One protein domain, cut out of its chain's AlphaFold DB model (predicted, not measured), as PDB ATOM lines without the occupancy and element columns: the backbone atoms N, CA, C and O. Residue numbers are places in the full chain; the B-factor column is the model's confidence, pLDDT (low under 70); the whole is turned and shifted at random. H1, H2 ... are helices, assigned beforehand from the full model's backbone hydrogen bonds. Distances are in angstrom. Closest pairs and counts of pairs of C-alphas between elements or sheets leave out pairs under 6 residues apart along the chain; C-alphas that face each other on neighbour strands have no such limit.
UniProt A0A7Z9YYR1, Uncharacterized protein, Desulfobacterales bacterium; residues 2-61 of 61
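What this domain is: This is residues 2 to 61 of the 61 residues of an uncharacterized protein of Desulfobacterales bacterium (UniProt A0A7Z9YYR1). The model is an open arch: residues 2 to 26 fold back on themselves as a looped head, H1 leads out of it, and an arm bends over to H2, apart from the head. Residues 31 to 61 stand free, of which 31 to 35 belong to H1 and 42 to 56 to H2. The printed part has 60 residues with two named helices, H1 then H2, and no named strand; it is all helix by class, though helices hold 24 of the 60 residues. It is loose, with a radius of gyration of the C-alphas of 15.1 A, and flat, spanning 38 by 35 by 14 A.

Where its parts are: Glu 2 has its C-alpha at (152.618, 166.564, 125.813). H1, residues 27 to 35, begins at C-alpha (166.875, 171.030, 136.242). H2, residues 42 to 56, runs 20.9 A and ends at C-alpha (183.099, 181.664, 122.323).

How they stand to each other: H1 and H2 are apart. In both, every O i to N i+4 pair is within hydrogen-bond range.

The domain as a whole: The C-alphas farthest apart, of Glu 2 and Asp 43, are 41.7 A apart. The printed part has no cut. The H1 to H2 link is short. Residue 61 is under 70 in pLDDT.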
ATOM      1  N   GLU A   2     153.193 165.418 125.119       70.06
ATOM      2  CA  GLU A   2     152.618 166.564 125.813       70.06
ATOM      3  C   GLU A   2     153.747 167.475 126.310       70.06
ATOM      4  O   GLU A   2     154.788 167.008 126.778       70.06
ATOM      5  N   LYS A   3     153.584 168.780 126.107       84.56
ATOM      6  CA  LYS A   3     154.608 169.776 126.404       84.56
ATOM      7  C   LYS A   3     154.571 170.091 127.900       84.56
ATOM      8  O   LYS A   3     153.686 170.814 128.344       84.56
ATOM      9  N   GLN A   4     155.546 169.597 128.659       94.38
ATOM     10  CA  GLN A   4     155.700 169.969 130.068       94.38
ATOM     11  C   GLN A   4     156.469 171.292 130.198       94.38
ATOM     12  O   GLN A   4     157.527 171.462 129.585       94.38
ATOM     13  N   THR A   5     155.924 172.210 130.996       97.38
ATOM     14  CA  THR A   5     156.527 173.502 131.363       97.38
ATOM     15  C   THR A   5     156.899 173.467 132.840       97.38
ATOM     16  O   THR A   5     156.190 172.862 133.643       97.38
ATOM     17  N   CYS A   6     158.010 174.106 133.201       98.06
ATOM     18  CA  CYS A   6     158.446 174.221 134.587       98.06
ATOM     19  C   CYS A   6     157.393 174.959 135.420       98.06
ATOM     20  O   CYS A   6     156.885 175.996 135.000       98.06
ATOM     21  N   SER A   7     157.131 174.492 136.639       97.75
ATOM     22  CA  SER A   7     156.212 175.164 137.568       97.75
ATOM     23  C   SER A   7     156.717 176.527 138.070       97.75
ATOM     24  O   SER A   7     155.944 177.295 138.638       97.75
ATOM     25  N   ARG A   8     158.002 176.855 137.860       97.50
ATOM     26  CA  ARG A   8     158.662 178.065 138.394       97.50
ATOM     27  C   ARG A   8     159.227 179.026 137.355       97.50
ATOM     28  O   ARG A   8     159.602 180.139 137.706       97.50
ATOM     29  N   CYS A   9     159.357 178.606 136.101       97.00
ATOM     30  CA  CYS A   9     159.945 179.440 135.054       97.00
ATOM     31  C   CYS A   9     159.336 179.122 133.686       97.00
ATOM     32  O   CYS A   9     158.514 178.224 133.552       97.00
ATOM     33  N   LEU A  10     159.783 179.838 132.656       96.81
ATOM     34  CA  LEU A  10     159.268 179.708 131.291       96.81
ATOM     35  C   LEU A  10     159.850 178.519 130.509       96.81
ATOM     36  O   LEU A  10     159.431 178.277 129.377       96.81
ATOM     37  N   ASN A  11     160.822 177.795 131.074       96.94
ATOM     38  CA  ASN A  11     161.442 176.665 130.391       96.94
ATOM     39  C   ASN A  11     160.475 175.487 130.264       96.94
ATOM     40  O   ASN A  11     159.691 175.188 131.166       96.94
ATOM     41  N   ASP A  12     160.593 174.777 129.149       96.81
ATOM     42  CA  ASP A  12     159.785 173.614 128.813       96.81
ATOM     43  C   ASP A  12     160.634 172.538 128.123       96.81
ATOM     44  O   ASP A  12     161.822 172.735 127.867       96.81
ATOM     45  N   THR A  13     160.009 171.404 127.807       96.19
ATOM     46  CA  THR A  13     160.618 170.240 127.123       96.19
ATOM     47  C   THR A  13     161.371 170.529 125.813       96.19
ATOM     48  O   THR A  13     162.077 169.648 125.330       96.19
ATOM     49  N   ARG A  14     161.263 171.729 125.222       95.19
ATOM     50  CA  ARG A  14     162.039 172.117 124.030       95.19
ATOM     51  C   ARG A  14     163.487 172.480 124.356       95.19
ATOM     52  O   ARG A  14     164.304 172.537 123.441       95.19
ATOM     53  N   VAL A  15     163.810 172.746 125.622       95.38
ATOM     54  CA  VAL A  15     165.184 173.033 126.047       95.38
ATOM     55  C   VAL A  15     166.004 171.734 126.006       95.38
ATOM     56  O   VAL A  15     165.659 170.781 126.707       95.38
ATOM     57  N   PRO A  16     167.088 171.652 125.209       95.38
ATOM     58  CA  PRO A  16     167.872 170.426 125.100       95.38
ATOM     59  C   PRO A  16     168.431 169.971 126.453       95.38
ATOM     60  O   PRO A  16     169.061 170.750 127.165       95.38
ATOM     61  N   GLY A  17     168.210 168.700 126.799       95.19
ATOM     62  CA  GLY A  17     168.722 168.102 128.039       95.19
ATOM     63  C   GLY A  17     168.007 168.538 129.322       95.19
ATOM     64  O   GLY A  17     168.463 168.186 130.410       95.19
ATOM     65  N   ILE A  18     166.901 169.284 129.233       97.06
ATOM     66  CA  ILE A  18     166.115 169.650 130.413       97.06
ATOM     67  C   ILE A  18     165.414 168.421 131.002       97.06
ATOM     68  O   ILE A  18     164.880 167.580 130.279       97.06
ATOM     69  N   SER A  19     165.393 168.334 132.327       97.25
ATOM     70  CA  SER A  19     164.614 167.341 133.064       97.25
ATOM     71  C   SER A  19     163.728 168.035 134.086       97.25
ATOM     72  O   SER A  19     163.974 169.187 134.450       97.25
ATOM     73  N   PHE A  20     162.683 167.340 134.523       97.75
ATOM     74  CA  PHE A  20     161.737 167.819 135.521       97.75
ATOM     75  C   PHE A  20     161.669 166.807 136.660       97.75
ATOM     76  O   PHE A  20     161.694 165.601 136.412       97.75
ATOM     77  N   ASP A  21     161.612 167.295 137.893       97.12
ATOM     78  CA  ASP A  21     161.391 166.451 139.065       97.12
ATOM     79  C   ASP A  21     159.895 166.178 139.308       97.12
ATOM     80  O   ASP A  21     159.025 166.611 138.547       97.12
ATOM     81  N   ALA A  22     159.595 165.441 140.380       97.38
ATOM     82  CA  ALA A  22     158.226 165.102 140.769       97.38
ATOM     83  C   ALA A  22     157.368 166.329 141.142       97.38
ATOM     84  O   ALA A  22     156.144 166.242 141.112       97.38
ATOM     85  N   GLU A  23     157.990 167.469 141.457       97.25
ATOM     86  CA  GLU A  23     157.315 168.743 141.741       97.25
ATOM     87  C   GLU A  23     157.102 169.579 140.459       97.25
ATOM     88  O   GLU A  23     156.588 170.700 140.498       97.25
ATOM     89  N   GLY A  24     157.515 169.055 139.299       97.00
ATOM     90  CA  GLY A  24     157.455 169.756 138.020       97.00
ATOM     91  C   GLY A  24     158.484 170.883 137.890       97.00
ATOM     92  O   GLY A  24     158.351 171.728 136.998       97.00
ATOM     93  N   VAL A  25     159.508 170.922 138.747       98.06
ATOM     94  CA  VAL A  25     160.579 171.922 138.698       98.06
ATOM     95  C   VAL A  25     161.684 171.437 137.763       98.06
ATOM     96  O   VAL A  25     162.131 170.292 137.834       98.06
ATOM     97  N   CYS A  26     162.134 172.314 136.863       98.19
ATOM     98  CA  CYS A  26     163.160 171.952 135.890       98.19
ATOM     99  C   CYS A  26     164.577 171.935 136.482       98.19
ATOM    100  O   CYS A  26     164.890 172.687 137.411       98.19
ATOM    101  N   SER A  27     165.460 171.148 135.868       98.06
ATOM    102  CA  SER A  27     166.875 171.030 136.242       98.06
ATOM    103  C   SER A  27     167.614 172.369 136.289       98.06
ATOM    104  O   SER A  27     168.472 172.555 137.144       98.06
ATOM    105  N   ILE A  28     167.247 173.332 135.438       97.56
ATOM    106  CA  ILE A  28     167.850 174.674 135.416       97.56
ATOM    107  C   ILE A  28     167.488 175.466 136.678       97.56
ATOM    108  O   ILE A  28     168.356 176.093 137.277       97.56
ATOM    109  N   CYS A  29     166.226 175.410 137.122       97.75
ATOM    110  CA  CYS A  29     165.814 176.033 138.382       97.75
ATOM    111  C   CYS A  29     166.516 175.378 139.574       97.75
ATOM    112  O   CYS A  29     166.988 176.087 140.453       97.75
ATOM    113  N   ARG A  30     166.631 174.043 139.586       97.69
ATOM    114  CA  ARG A  30     167.364 173.323 140.640       97.69
ATOM    115  C   ARG A  30     168.839 173.686 140.673       97.69
ATOM    116  O   ARG A  30     169.415 173.789 141.747       97.69
ATOM    117  N   GLU A  31     169.451 173.892 139.516       96.38
ATOM    118  CA  GLU A  31     170.837 174.338 139.455       96.38
ATOM    119  C   GLU A  31     170.974 175.769 139.978       96.38
ATOM    120  O   GLU A  31     171.840 176.031 140.807       96.38
ATOM    121  N   PHE A  32     170.070 176.672 139.589       95.00
ATOM    122  CA  PHE A  32     170.033 178.025 140.143       95.00
ATOM    123  C   PHE A  32     169.919 178.012 141.671       95.00
ATOM    124  O   PHE A  32     170.664 178.727 142.331       95.00
ATOM    125  N   GLU A  33     169.075 177.157 142.252       96.00
ATOM    126  CA  GLU A  33     168.941 177.061 143.710       96.00
ATOM    127  C   GLU A  33     170.233 176.693 144.434       96.00
ATOM    128  O   GLU A  33     170.492 177.225 145.510       96.00
ATOM    129  N   LYS A  34     171.050 175.812 143.845       95.62
ATOM    130  CA  LYS A  34     172.347 175.423 144.418       95.62
ATOM    131  C   LYS A  34     173.351 176.572 144.408       95.62
ATOM    132  O   LYS A  34     174.224 176.630 145.269       95.62
ATOM    133  N   TRP A  35     173.268 177.449 143.407       93.19
ATOM    134  CA  TRP A  35     174.264 178.494 143.182       93.19
ATOM    135  C   TRP A  35     173.836 179.870 143.670       93.19
ATOM    136  O   TRP A  35     174.715 180.674 143.948       93.19
ATOM    137  N   GLN A  36     172.539 180.158 143.802       93.56
ATOM    138  CA  GLN A  36     172.026 181.512 144.054       93.56
ATOM    139  C   GLN A  36     172.677 182.202 145.259       93.56
ATOM    140  O   GLN A  36     172.975 183.387 145.184       93.56
ATOM    141  N   GLU A  37     172.971 181.464 146.333       93.75
ATOM    142  CA  GLU A  37     173.628 182.021 147.520       93.75
ATOM    143  C   GLU A  37     175.089 182.404 147.256       93.75
ATOM    144  O   GLU A  37     175.591 183.341 147.864       93.75
ATOM    145  N   ASN A  38     175.751 181.724 146.318       90.50
ATOM    146  CA  ASN A  38     177.136 181.969 145.907       90.50
ATOM    147  C   ASN A  38     177.245 182.979 144.749       90.50
ATOM    148  O   ASN A  38     178.327 183.498 144.480       90.50
ATOM    149  N   LEU A  39     176.141 183.276 144.057       88.50
ATOM    150  CA  LEU A  39     176.077 184.235 142.948       88.50
ATOM    151  C   LEU A  39     175.887 185.675 143.456       88.50
ATOM    152  O   LEU A  39     174.978 186.380 143.026       88.50
ATOM    153  N   ASN A  40     176.731 186.103 144.395       93.12
ATOM    154  CA  ASN A  40     176.620 187.410 145.055       93.12
ATOM    155  C   ASN A  40     177.800 188.363 144.773       93.12
ATOM    156  O   ASN A  40     177.645 189.575 144.910       93.12
ATOM    157  N   ASP A  41     178.947 187.842 144.329       95.12
ATOM    158  CA  ASP A  41     180.115 188.638 143.937       95.12
ATOM    159  C   ASP A  41     180.027 188.998 142.449       95.12
ATOM    160  O   ASP A  41     180.560 188.308 141.573       95.12
ATOM    161  N   TYR A  42     179.304 190.076 142.156       93.12
ATOM    162  CA  TYR A  42     179.061 190.517 140.783       93.12
ATOM    163  C   TYR A  42     180.344 190.891 140.030       93.12
ATOM    164  O   TYR A  42     180.434 190.609 138.835       93.12
ATOM    165  N   ASP A  43     181.361 191.421 140.714       95.88
ATOM    166  CA  ASP A  43     182.643 191.767 140.097       95.88
ATOM    167  C   ASP A  43     183.385 190.502 139.631       95.88
ATOM    168  O   ASP A  43     183.972 190.461 138.544       95.88
ATOM    169  N   ALA A  44     183.380 189.439 140.443       93.69
ATOM    170  CA  ALA A  44     183.949 188.153 140.044       93.69
ATOM    171  C   ALA A  44     183.157 187.492 138.910       93.69
ATOM    172  O   ALA A  44     183.759 186.951 137.974       93.69
ATOM    173  N   LEU A  45     181.827 187.559 138.969       93.94
ATOM    174  CA  LEU A  45     180.949 187.007 137.940       93.94
ATOM    175  C   LEU A  45     181.126 187.713 136.593       93.94
ATOM    176  O   LEU A  45     181.186 187.037 135.565       93.94
ATOM    177  N   GLU A  46     181.287 189.037 136.581       95.69
ATOM    178  CA  GLU A  46     181.560 189.798 135.360       95.69
ATOM    179  C   GLU A  46     182.868 189.337 134.701       95.69
ATOM    180  O   GLU A  46     182.896 189.040 133.504       95.69
ATOM    181  N   ARG A  47     183.943 189.177 135.484       95.81
ATOM    182  CA  ARG A  47     185.230 188.681 134.964       95.81
ATOM    183  C   ARG A  47     185.112 187.280 134.361       95.81
ATOM    184  O   ARG A  47     185.681 187.014 133.300       95.81
ATOM    185  N   LEU A  48     184.379 186.379 135.020       92.44
ATOM    186  CA  LEU A  48     184.116 185.027 134.511       92.44
ATOM    187  C   LEU A  48     183.306 185.059 133.210       92.44
ATOM    188  O   LEU A  48     183.627 184.333 132.266       92.44
ATOM    189  N   TRP A  49     182.283 185.912 133.147       93.69
ATOM    190  CA  TRP A  49     181.438 186.079 131.970       93.69
ATOM    191  C   TRP A  49     182.222 186.602 130.764       93.69
ATOM    192  O   TRP A  49     182.164 185.996 129.693       93.69
ATOM    193  N   LEU A  50     183.020 187.658 130.942       95.06
ATOM    194  CA  LEU A  50     183.867 188.221 129.884       95.06
ATOM    195  C   LEU A  50     184.845 187.182 129.326       95.06
ATOM    196  O   LEU A  50     184.942 187.010 128.111       95.06
ATOM    197  N   LYS A  51     185.495 186.410 130.205       94.62
ATOM    198  CA  LYS A  51     186.367 185.303 129.791       94.62
ATOM    199  C   LYS A  51     185.615 184.270 128.944       94.62
ATOM    200  O   LYS A  51     186.136 183.791 127.939       94.62
ATOM    201  N   ARG A  52     184.382 183.926 129.330       92.44
ATOM    202  CA  ARG A  52     183.563 182.952 128.595       92.44
ATOM    203  C   ARG A  52     183.112 183.478 127.233       92.44
ATOM    204  O   ARG A  52     183.046 182.703 126.280       92.44
ATOM    205  N   LEU A  53     182.815 184.772 127.131       91.81
ATOM    206  CA  LEU A  53     182.521 185.423 125.855       91.81
ATOM    207  C   LEU A  53     183.719 185.357 124.910       91.81
ATOM    208  O   LEU A  53     183.540 185.001 123.746       91.81
ATOM    209  N   ASP A  54     184.927 185.625 125.406       92.94
ATOM    210  CA  ASP A  54     186.153 185.504 124.612       92.94
ATOM    211  C   ASP A  54     186.383 184.067 124.120       92.94
ATOM    212  O   ASP A  54     186.704 183.867 122.947       92.94
ATOM    213  N   ASP A  55     186.127 183.056 124.959       89.25
ATOM    214  CA  ASP A  55     186.232 181.642 124.569       89.25
ATOM    215  C   ASP A  55     185.281 181.262 123.426       89.25
ATOM    216  O   ASP A  55     185.587 180.353 122.648       89.25
ATOM    217  N   CYS A  56     184.125 181.918 123.335       89.44
ATOM    218  CA  CYS A  56     183.099 181.664 122.323       89.44
ATOM    219  C   CYS A  56     183.211 182.601 121.107       89.44
ATOM    220  O   CYS A  56     182.612 182.327 120.061       89.44
ATOM    221  N   ARG A  57     183.969 183.700 121.214       87.44
ATOM    222  CA  ARG A  57     184.074 184.729 120.175       87.44
ATOM    223  C   ARG A  57     184.639 184.138 118.884       87.44
ATOM    224  O   ARG A  57     185.695 183.513 118.875       87.44
ATOM    225  N   GLY A  58     183.927 184.345 117.777       80.44
ATOM    226  CA  GLY A  58     184.341 183.866 116.453       80.44
ATOM    227  C   GLY A  58     184.214 182.353 116.237       80.44
ATOM    228  O   GLY A  58     184.664 181.863 115.208       80.44
ATOM    229  N   LYS A  59     183.597 181.609 117.170       77.25
ATOM    230  CA  LYS A  59     183.370 180.153 117.054       77.25
ATOM    231  C   LYS A  59     181.965 179.769 116.579       77.25
ATOM    232  O   LYS A  59     181.602 178.598 116.657       77.25
ATOM    233  N   GLY A  60     181.178 180.730 116.093       70.00
ATOM    234  CA  GLY A  60     179.899 180.438 115.448       70.00
ATOM    235  C   GLY A  60     180.127 179.629 114.170       70.00
ATOM    236  O   GLY A  60     180.721 180.145 113.226       70.00
ATOM    237  N   LYS A  61     179.695 178.366 114.171       52.84
ATOM    238  CA  LYS A  61     179.392 177.596 112.962       52.84
ATOM    239  C   LYS A  61     177.893 177.636 112.732       52.84
ATOM    240  O   LYS A  61     177.169 177.556 113.750       52.84
TER     241      LYS A  61